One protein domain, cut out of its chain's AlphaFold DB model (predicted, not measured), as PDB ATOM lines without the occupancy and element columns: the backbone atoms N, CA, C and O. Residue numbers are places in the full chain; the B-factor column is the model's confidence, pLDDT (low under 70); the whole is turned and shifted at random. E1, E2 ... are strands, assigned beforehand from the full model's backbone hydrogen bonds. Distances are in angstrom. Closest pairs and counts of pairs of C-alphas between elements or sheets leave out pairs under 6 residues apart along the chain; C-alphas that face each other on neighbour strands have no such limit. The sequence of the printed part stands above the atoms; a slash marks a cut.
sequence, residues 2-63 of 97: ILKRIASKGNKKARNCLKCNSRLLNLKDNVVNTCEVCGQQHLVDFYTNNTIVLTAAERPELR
ATOM      1  N   ILE A   2      55.285  36.403 -47.541       83.38
ATOM      2  CA  ILE A   2      53.973  36.091 -46.952       83.38
ATOM      3  C   ILE A   2      54.141  34.852 -46.068       83.38
ATOM      4  O   ILE A   2      54.640  33.838 -46.539       83.38
ATOM      5  N   LEU A   3      53.723  34.920 -44.803       87.69
ATOM      6  CA  LEU A   3      53.859  33.806 -43.849       87.69
ATOM      7  C   LEU A   3      52.583  32.966 -43.724       87.69
ATOM      8  O   LEU A   3      52.629  31.796 -43.354       87.69
ATOM      9  N   LYS A   4      51.427  33.553 -44.051       91.00
ATOM     10  CA  LYS A   4      50.126  32.891 -43.985       91.00
ATOM     11  C   LYS A   4      49.169  33.468 -45.022       91.00
ATOM     12  O   LYS A   4      49.172  34.672 -45.270       91.00
ATOM     13  N   ARG A   5      48.324  32.620 -45.601       91.50
ATOM     14  CA  ARG A   5      47.223  33.003 -46.490       91.50
ATOM     15  C   ARG A   5      45.960  32.263 -46.083       91.50
ATOM     16  O   ARG A   5      45.994  31.057 -45.876       91.50
ATOM     17  N   ILE A   6      44.856  32.995 -46.015       91.81
ATOM     18  CA  ILE A   6      43.508  32.463 -45.825       91.81
ATOM     19  C   ILE A   6      42.725  32.863 -47.070       91.81
ATOM     20  O   ILE A   6      42.701  34.041 -47.424       91.81
ATOM     21  N   ALA A   7      42.150  31.897 -47.774       92.00
ATOM     22  CA  ALA A   7      41.418  32.159 -49.005       92.00
ATOM     23  C   ALA A   7      40.282  31.155 -49.193       92.00
ATOM     24  O   ALA A   7      40.329  30.044 -48.675       92.00
ATOM     25  N   SER A   8      39.277  31.523 -49.985       92.38
ATOM     26  CA  SER A   8      38.297  30.555 -50.489       92.38
ATOM     27  C   SER A   8      38.967  29.566 -51.452       92.38
ATOM     28  O   SER A   8      39.848  29.964 -52.220       92.38
ATOM     29  N   LYS A   9      38.534  28.296 -51.477       86.88
ATOM     30  CA  LYS A   9      39.053  27.277 -52.413       86.88
ATOM     31  C   LYS A   9      38.847  27.675 -53.880       86.88
ATOM     32  O   LYS A   9      39.611  27.220 -54.725       86.88
ATOM     33  N   GLY A  10      37.856  28.523 -54.176       85.62
ATOM     34  CA  GLY A  10      37.605  29.046 -55.525       85.62
ATOM     35  C   GLY A  10      38.606  30.113 -55.988       85.62
ATOM     36  O   GLY A  10      38.663  30.440 -57.171       85.62
ATOM     37  N   ASN A  11      39.424  30.665 -55.086       91.50
ATOM     38  CA  ASN A  11      40.409  31.675 -55.453       91.50
ATOM     39  C   ASN A  11      41.606  31.028 -56.179       91.50
ATOM     40  O   ASN A  11      42.247  30.109 -55.671       91.50
ATOM     41  N   LYS A  12      41.961  31.552 -57.360       87.50
ATOM     42  CA  LYS A  12      43.059  31.032 -58.200       87.50
ATOM     43  C   LYS A  12      44.416  31.003 -57.487       87.50
ATOM     44  O   LYS A  12      45.227  30.128 -57.764       87.50
ATOM     45  N   LYS A  13      44.660  31.940 -56.566       89.81
ATOM     46  CA  LYS A  13      45.900  32.050 -55.779       89.81
ATOM     47  C   LYS A  13      45.830  31.283 -54.459       89.81
ATOM     48  O   LYS A  13      46.800  31.278 -53.700       89.81
ATOM     49  N   ALA A  14      44.702  30.643 -54.153       89.06
ATOM     50  CA  ALA A  14      44.506  29.956 -52.887       89.06
ATOM     51  C   ALA A  14      45.485  28.800 -52.693       89.06
ATOM     52  O   ALA A  14      45.813  28.502 -51.562       89.06
ATOM     53  N   ARG A  15      45.982  28.189 -53.777       91.62
ATOM     54  CA  ARG A  15      46.949  27.079 -53.749       91.62
ATOM     55  C   ARG A  15      48.339  27.489 -54.231       91.62
ATOM     56  O   ARG A  15      49.104  26.644 -54.674       91.62
ATOM     57  N   ASN A  16      48.662  28.779 -54.202       94.56
ATOM     58  CA  ASN A  16      49.978  29.239 -54.635       94.56
ATOM     59  C   ASN A  16      50.950  29.281 -53.459       94.56
ATOM     60  O   ASN A  16      50.593  29.736 -52.370       94.56
ATOM     61  N   CYS A  17      52.192  28.891 -53.723       93.62
ATOM     62  CA  CYS A  17      53.301  28.980 -52.791       93.62
ATOM     63  C   CYS A  17      53.420  30.398 -52.219       93.62
ATOM     64  O   CYS A  17      53.385  31.391 -52.946       93.62
ATOM     65  N   LEU A  18      53.597  30.498 -50.903       92.81
ATOM     66  CA  LEU A  18      53.725  31.788 -50.221       92.81
ATOM     67  C   LEU A  18      55.033  32.538 -50.547       92.81
ATOM     68  O   LEU A  18      55.106  33.748 -50.329       92.81
ATOM     69  N   LYS A  19      56.043  31.831 -51.078       92.38
ATOM     70  CA  LYS A  19      57.370  32.371 -51.410       92.38
ATOM     71  C   LYS A  19      57.510  32.710 -52.895       92.38
ATOM     72  O   LYS A  19      57.675  33.874 -53.229       92.38
ATOM     73  N   CYS A  20      57.412  31.718 -53.783       92.81
ATOM     74  CA  CYS A  20      57.622  31.906 -55.227       92.81
ATOM     75  C   CYS A  20      56.328  32.063 -56.040       92.81
ATOM     76  O   CYS A  20      56.382  32.209 -57.255       92.81
ATOM     77  N   ASN A  21      55.157  32.007 -55.393       93.00
ATOM     78  CA  ASN A  21      53.844  32.132 -56.032       93.00
ATOM     79  C   ASN A  21      53.529  31.080 -57.122       93.00
ATOM     80  O   ASN A  21      52.495  31.187 -57.781       93.00
ATOM     81  N   SER A  22      54.354  30.037 -57.270       93.06
ATOM     82  CA  SER A  22      54.047  28.886 -58.120       93.06
ATOM     83  C   SER A  22      52.847  28.110 -57.577       93.06
ATOM     84  O   SER A  22      52.531  28.164 -56.385       93.06
ATOM     85  N   ARG A  23      52.145  27.394 -58.456       93.00
ATOM     86  CA  ARG A  23      50.985  26.591 -58.071       93.00
ATOM     87  C   ARG A  23      51.438  25.320 -57.355       93.00
ATOM     88  O   ARG A  23      52.290  24.603 -57.862       93.00
ATOM     89  N   LEU A  24      50.849  25.040 -56.198       92.75
ATOM     90  CA  LEU A  24      51.064  23.801 -55.456       92.75
ATOM     91  C   LEU A  24      50.099  22.726 -55.970       92.75
ATOM     92  O   LEU A  24      48.896  22.978 -56.121       92.75
ATOM     93  N   LEU A  25      50.631  21.537 -56.238       88.50
ATOM     94  CA  LEU A  25      49.887  20.371 -56.715       88.50
ATOM     95  C   LEU A  25      49.659  19.385 -55.562       88.50
ATOM     96  O   LEU A  25      50.389  19.400 -54.577       88.50
ATOM     97  N   ASN A  26      48.612  18.560 -55.671       86.81
ATOM     98  CA  ASN A  26      48.331  17.442 -54.755       86.81
ATOM     99  C   ASN A  26      48.344  17.786 -53.252       86.81
ATOM    100  O   ASN A  26      48.757  16.974 -52.427       86.81
ATOM    101  N   LEU A  27      47.862  18.984 -52.898       89.06
ATOM    102  CA  LEU A  27      47.803  19.434 -51.510       89.06
ATOM    103  C   LEU A  27      46.953  18.493 -50.651       89.06
ATOM    104  O   LEU A  27      45.765  18.300 -50.922       89.06
ATOM    105  N   LYS A  28      47.551  17.973 -49.583       89.06
ATOM    106  CA  LYS A  28      46.887  17.135 -48.581       89.06
ATOM    107  C   LYS A  28      46.537  17.956 -47.340       89.06
ATOM    108  O   LYS A  28      47.299  18.845 -46.950       89.06
ATOM    109  N   ASP A  29      45.387  17.658 -46.734       89.38
ATOM    110  CA  ASP A  29      44.957  18.303 -45.489       89.38
ATOM    111  C   ASP A  29      45.867  17.925 -44.325       89.38
ATOM    112  O   ASP A  29      46.313  16.785 -44.220       89.38
ATOM    113  N   ASN A  30      46.092  18.879 -43.426       85.81
ATOM    114  CA  ASN A  30      46.750  18.685 -42.141       85.81
ATOM    115  C   ASN A  30      48.186  18.135 -42.195       85.81
ATOM    116  O   ASN A  30      48.740  17.758 -41.165       85.81
ATOM    117  N   VAL A  31      48.821  18.136 -43.362       87.12
ATOM    118  CA  VAL A  31      50.206  17.689 -43.527       87.12
ATOM    119  C   VAL A  31      51.080  18.808 -44.075       87.12
ATOM    120  O   VAL A  31      50.600  19.808 -44.623       87.12
ATOM    121  N   VAL A  32      52.389  18.639 -43.909       90.06
ATOM    122  CA  VAL A  32      53.380  19.498 -44.549       90.06
ATOM    123  C   VAL A  32      53.405  19.167 -46.038       90.06
ATOM    124  O   VAL A  32      53.630  18.025 -46.430       90.06
ATOM    125  N   ASN A  33      53.161  20.174 -46.865       92.62
ATOM    126  CA  ASN A  33      53.247  20.100 -48.313       92.62
ATOM    127  C   ASN A  33      54.457  20.920 -48.763       92.62
ATOM    128  O   ASN A  33      54.616  22.065 -48.343       92.62
ATOM    129  N   THR A  34      55.300  20.354 -49.620       93.12
ATOM    130  CA  THR A  34      56.509  21.027 -50.107       93.12
ATOM    131  C   THR A  34      56.266  21.598 -51.496       93.12
ATOM    132  O   THR A  34      55.727  20.933 -52.376       93.12
ATOM    133  N   CYS A  35      56.677  22.842 -51.713       93.31
ATOM    134  CA  CYS A  35      56.697  23.446 -53.032       93.31
ATOM    135  C   CYS A  35      57.820  22.837 -53.877       93.31
ATOM    136  O   CYS A  35      58.991  23.054 -53.585       93.31
ATOM    137  N   GLU A  36      57.464  22.170 -54.971       92.38
ATOM    138  CA  GLU A  36      58.418  21.527 -55.891       92.38
ATOM    139  C   GLU A  36      59.372  22.520 -56.579       92.38
ATOM    140  O   GLU A  36      60.476  22.157 -56.961       92.38
ATOM    141  N   VAL A  37      58.977  23.794 -56.704       93.06
ATOM    142  CA  VAL A  37      59.769  24.816 -57.416       93.06
ATOM    143  C   VAL A  37      60.840  25.457 -56.533       93.06
ATOM    144  O   VAL A  37      61.945  25.712 -56.991       93.06
ATOM    145  N   CYS A  38      60.512  25.788 -55.281       92.38
ATOM    146  CA  CYS A  38      61.412  26.553 -54.401       92.38
ATOM    147  C   CYS A  38      61.744  25.853 -53.078       92.38
ATOM    148  O   CYS A  38      62.380  26.461 -52.218       92.38
ATOM    149  N   GLY A  39      61.249  24.631 -52.873       91.25
ATOM    150  CA  GLY A  39      61.469  23.833 -51.665       91.25
ATOM    151  C   GLY A  39      60.741  24.324 -50.408       91.25
ATOM    152  O   GLY A  39      60.827  23.678 -49.369       91.25
ATOM    153  N   GLN A  40      60.015  25.448 -50.461       91.31
ATOM    154  CA  GLN A  40      59.300  25.968 -49.291       91.31
ATOM    155  C   GLN A  40      58.249  24.963 -48.810       91.31
ATOM    156  O   GLN A  40      57.427  24.505 -49.599       91.31
ATOM    157  N   GLN A  41      58.235  24.697 -47.508       93.31
ATOM    158  CA  GLN A  41      57.239  23.855 -46.855       93.31
ATOM    159  C   GLN A  41      56.047  24.680 -46.344       93.31
ATOM    160  O   GLN A  41      56.208  25.771 -45.779       93.31
ATOM    161  N   HIS A  42      54.840  24.141 -46.512       92.38
ATOM    162  CA  HIS A  42      53.568  24.754 -46.133       92.38
ATOM    163  C   HIS A  42      52.707  23.770 -45.347       92.38
ATOM    164  O   HIS A  42      52.460  22.652 -45.787       92.38
ATOM    165  N   LEU A  43      52.172  24.212 -44.217       91.88
ATOM    166  CA  LEU A  43      51.066  23.546 -43.542       91.88
ATOM    167  C   LEU A  43      49.763  23.993 -44.205       91.88
ATOM    168  O   LEU A  43      49.504  25.197 -44.303       91.88
ATOM    169  N   VAL A  44      48.962  23.034 -44.666       90.94
ATOM    170  CA  VAL A  44      47.694  23.302 -45.352       90.94
ATOM    171  C   VAL A  44      46.530  22.795 -44.512       90.94
ATOM    172  O   VAL A  44      46.519  21.638 -44.103       90.94
ATOM    173  N   ASP A  45      45.548  23.662 -44.275       90.25
ATOM    174  CA  ASP A  45      44.273  23.315 -43.648       90.25
ATOM    175  C   ASP A  45      43.125  23.545 -44.634       90.25
ATOM    176  O   ASP A  45      42.950  24.653 -45.156       90.25
ATOM    177  N   PHE A  46      42.305  22.522 -44.847       89.81
ATOM    178  CA  PHE A  46      41.046  22.614 -45.569       89.81
ATOM    179  C   PHE A  46      39.878  22.616 -44.586       89.81
ATOM    180  O   PHE A  46      39.606  21.635 -43.900       89.81
ATOM    181  N   TYR A  47      39.134  23.715 -44.568       87.69
ATOM    182  CA  TYR A  47      37.926  23.842 -43.765       87.69
ATOM    183  C   TYR A  47      36.676  23.462 -44.574       87.69
ATOM    184  O   TYR A  47      36.655  23.516 -45.814       87.69
ATOM    185  N   THR A  48      35.618  23.079 -43.857       83.44
ATOM    186  CA  THR A  48      34.302  22.717 -44.414       83.44
ATOM    187  C   THR A  48      33.604  23.912 -45.065       83.44
ATOM    188  O   THR A  48      32.939  23.754 -46.084       83.44
ATOM    189  N   ASN A  49      33.849  25.130 -44.576       85.94
ATOM    190  CA  ASN A  49      33.314  26.394 -45.098       85.94
ATOM    191  C   ASN A  49      34.015  26.895 -46.382       85.94
ATOM    192  O   ASN A  49      34.187  28.096 -46.583       85.94
ATOM    193  N   ASN A  50      34.482  25.980 -47.234       87.81
ATOM    194  CA  ASN A  50      35.171  26.295 -48.486       87.81
ATOM    195  C   ASN A  50      36.428  27.180 -48.326       87.81
ATOM    196  O   ASN A  50      36.848  27.838 -49.277       87.81
ATOM    197  N   THR A  51      37.052  27.185 -47.146       90.00
ATOM    198  CA  THR A  51      38.276  27.949 -46.870       90.00
ATOM    199  C   THR A  51      39.496  27.033 -46.912       90.00
ATOM    200  O   THR A  51      39.462  25.904 -46.423       90.00
ATOM    201  N   ILE A  52      40.585  27.522 -47.498       91.56
ATOM    202  CA  ILE A  52      41.919  26.932 -47.423       91.56
ATOM    203  C   ILE A  52      42.846  27.906 -46.699       91.56
ATOM    204  O   ILE A  52      42.853  29.112 -46.972       91.56
ATOM    205  N   VAL A  53      43.631  27.376 -45.770       91.62
ATOM    206  CA  VAL A  53      44.667  28.125 -45.067       91.62
ATOM    207  C   VAL A  53      46.012  27.513 -45.404       91.62
ATOM    208  O   VAL A  53      46.226  26.330 -45.168       91.62
ATOM    209  N   LEU A  54      46.921  28.325 -45.938       92.06
ATOM    210  CA  LEU A  54      48.334  27.978 -46.041       92.06
ATOM    211  C   LEU A  54      49.114  28.756 -45.001       92.06
ATOM    212  O   LEU A  54      49.023  29.980 -44.946       92.06
ATOM    213  N   THR A  55      49.918  28.046 -44.227       92.00
ATOM    214  CA  THR A  55      50.858  28.622 -43.266       92.00
ATOM    215  C   THR A  55      52.254  28.135 -43.623       92.00
ATOM    216  O   THR A  55      52.431  26.964 -43.946       92.00
ATOM    217  N   ALA A  56      53.251  29.013 -43.618       91.19
ATOM    218  CA  ALA A  56      54.633  28.603 -43.832       91.19
ATOM    219  C   ALA A  56      55.082  27.686 -42.677       91.19
ATOM    220  O   ALA A  56      54.848  28.005 -41.513       91.19
ATOM    221  N   ALA A  57      55.705  26.545 -42.986       87.56
ATOM    222  CA  ALA A  57      56.083  25.555 -41.968       87.56
ATOM    223  C   ALA A  57      57.163  26.063 -40.994       87.56
ATOM    224  O   ALA A  57      57.248  25.577 -39.876       87.56
ATOM    225  N   GLU A  58      57.932  27.079 -41.396       85.38
ATOM    226  CA  GLU A  58      58.874  27.833 -40.553       85.38
ATOM    227  C   GLU A  58      58.209  28.579 -39.385       85.38
ATOM    228  O   GLU A  58      58.891  28.976 -38.444       85.38
ATOM    229  N   ARG A  59      56.891  28.806 -39.460       81.81
ATOM    230  CA  ARG A  59      56.116  29.552 -38.464       81.81
ATOM    231  C   ARG A  59      54.839  28.793 -38.071       81.81
ATOM    232  O   ARG A  59      53.728  29.273 -38.342       81.81
ATOM    233  N   PRO A  60      54.959  27.590 -37.472       79.00
ATOM    234  CA  PRO A  60      53.806  26.772 -37.105       79.00
ATOM    235  C   PRO A  60      52.907  27.451 -36.060       79.00
ATOM    236  O   PRO A  60      51.708  27.188 -36.039       79.00
ATOM    237  N   GLU A  61      53.432  28.384 -35.260       78.94
ATOM    238  CA  GLU A  61      52.688  29.178 -34.275       78.94
ATOM    239  C   GLU A  61      51.573  30.037 -34.896       78.94
ATOM    240  O   GLU A  61      50.606  30.413 -34.230       78.94
ATOM    241  N   LEU A  62      51.678  30.347 -36.193       79.25
ATOM    242  CA  LEU A  62      50.660  31.106 -36.920       79.25
ATOM    243  C   LEU A  62      49.477  30.231 -37.350       79.25
ATOM    244  O   LEU A  62      48.421  30.758 -37.740       79.25
ATOM    245  N   ARG A  63      49.618  28.905 -37.279       79.56
ATOM    246  CA  ARG A  63      48.542  27.961 -37.550       79.56
ATOM    247  C   ARG A  63      47.583  27.957 -36.361       79.56
ATOM    248  O   ARG A  63      47.951  27.639 -35.241       79.56
TER     249      ARG A  63
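AT A GLANCE: This is residues 2 to 63 of the 97 residues of an uncharacterized protein of Roseburia sp. OM02-15 (UniProt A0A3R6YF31). With little regular structure, this is one strongly twisted sheet of four strands, the loop of residues 11 to 24 over one face and residues 59 to 63 over the other. Of 62 printed residues, 20 are in named strands, E1 to E4 along the chain; there is no named helix. The all-strand sheet runs E1, E4, E3, E2, antiparallel. It is compact, radius of gyration of the C-alphas 10.3 A, spanning 29 by 25 by 19 A.

IN THESE COORDINATES: Find C-alpha 4 at (50.126, 32.891, -43.985); E1, residues 4 to 8, runs 13.7 A. E2 is residues 32 to 34, 6.6 A; E3, residues 41 to 46, 16.3 A; E4, residues 51 to 56, 16.6 A, ending at (54.633, 28.603, -43.832).

HOW THE PARTS SIT: Look within hydrogen-bond range: N 5 and O 54 join E1 to E4, 2.8 A; N 43 and O 55 join hairpin E3 and E4, 2.8 A; N 33 and O 42 join hairpin E2 and E3, 2.8 A. E2, E3, E4 form a meander, successive antiparallel neighbours; E1 beside E4 completes a Greek key.

THE WHOLE: The printed part has no cut; the E1 to E2 link, 23 residues, is long. No printed residue is under 70 in pLDDT.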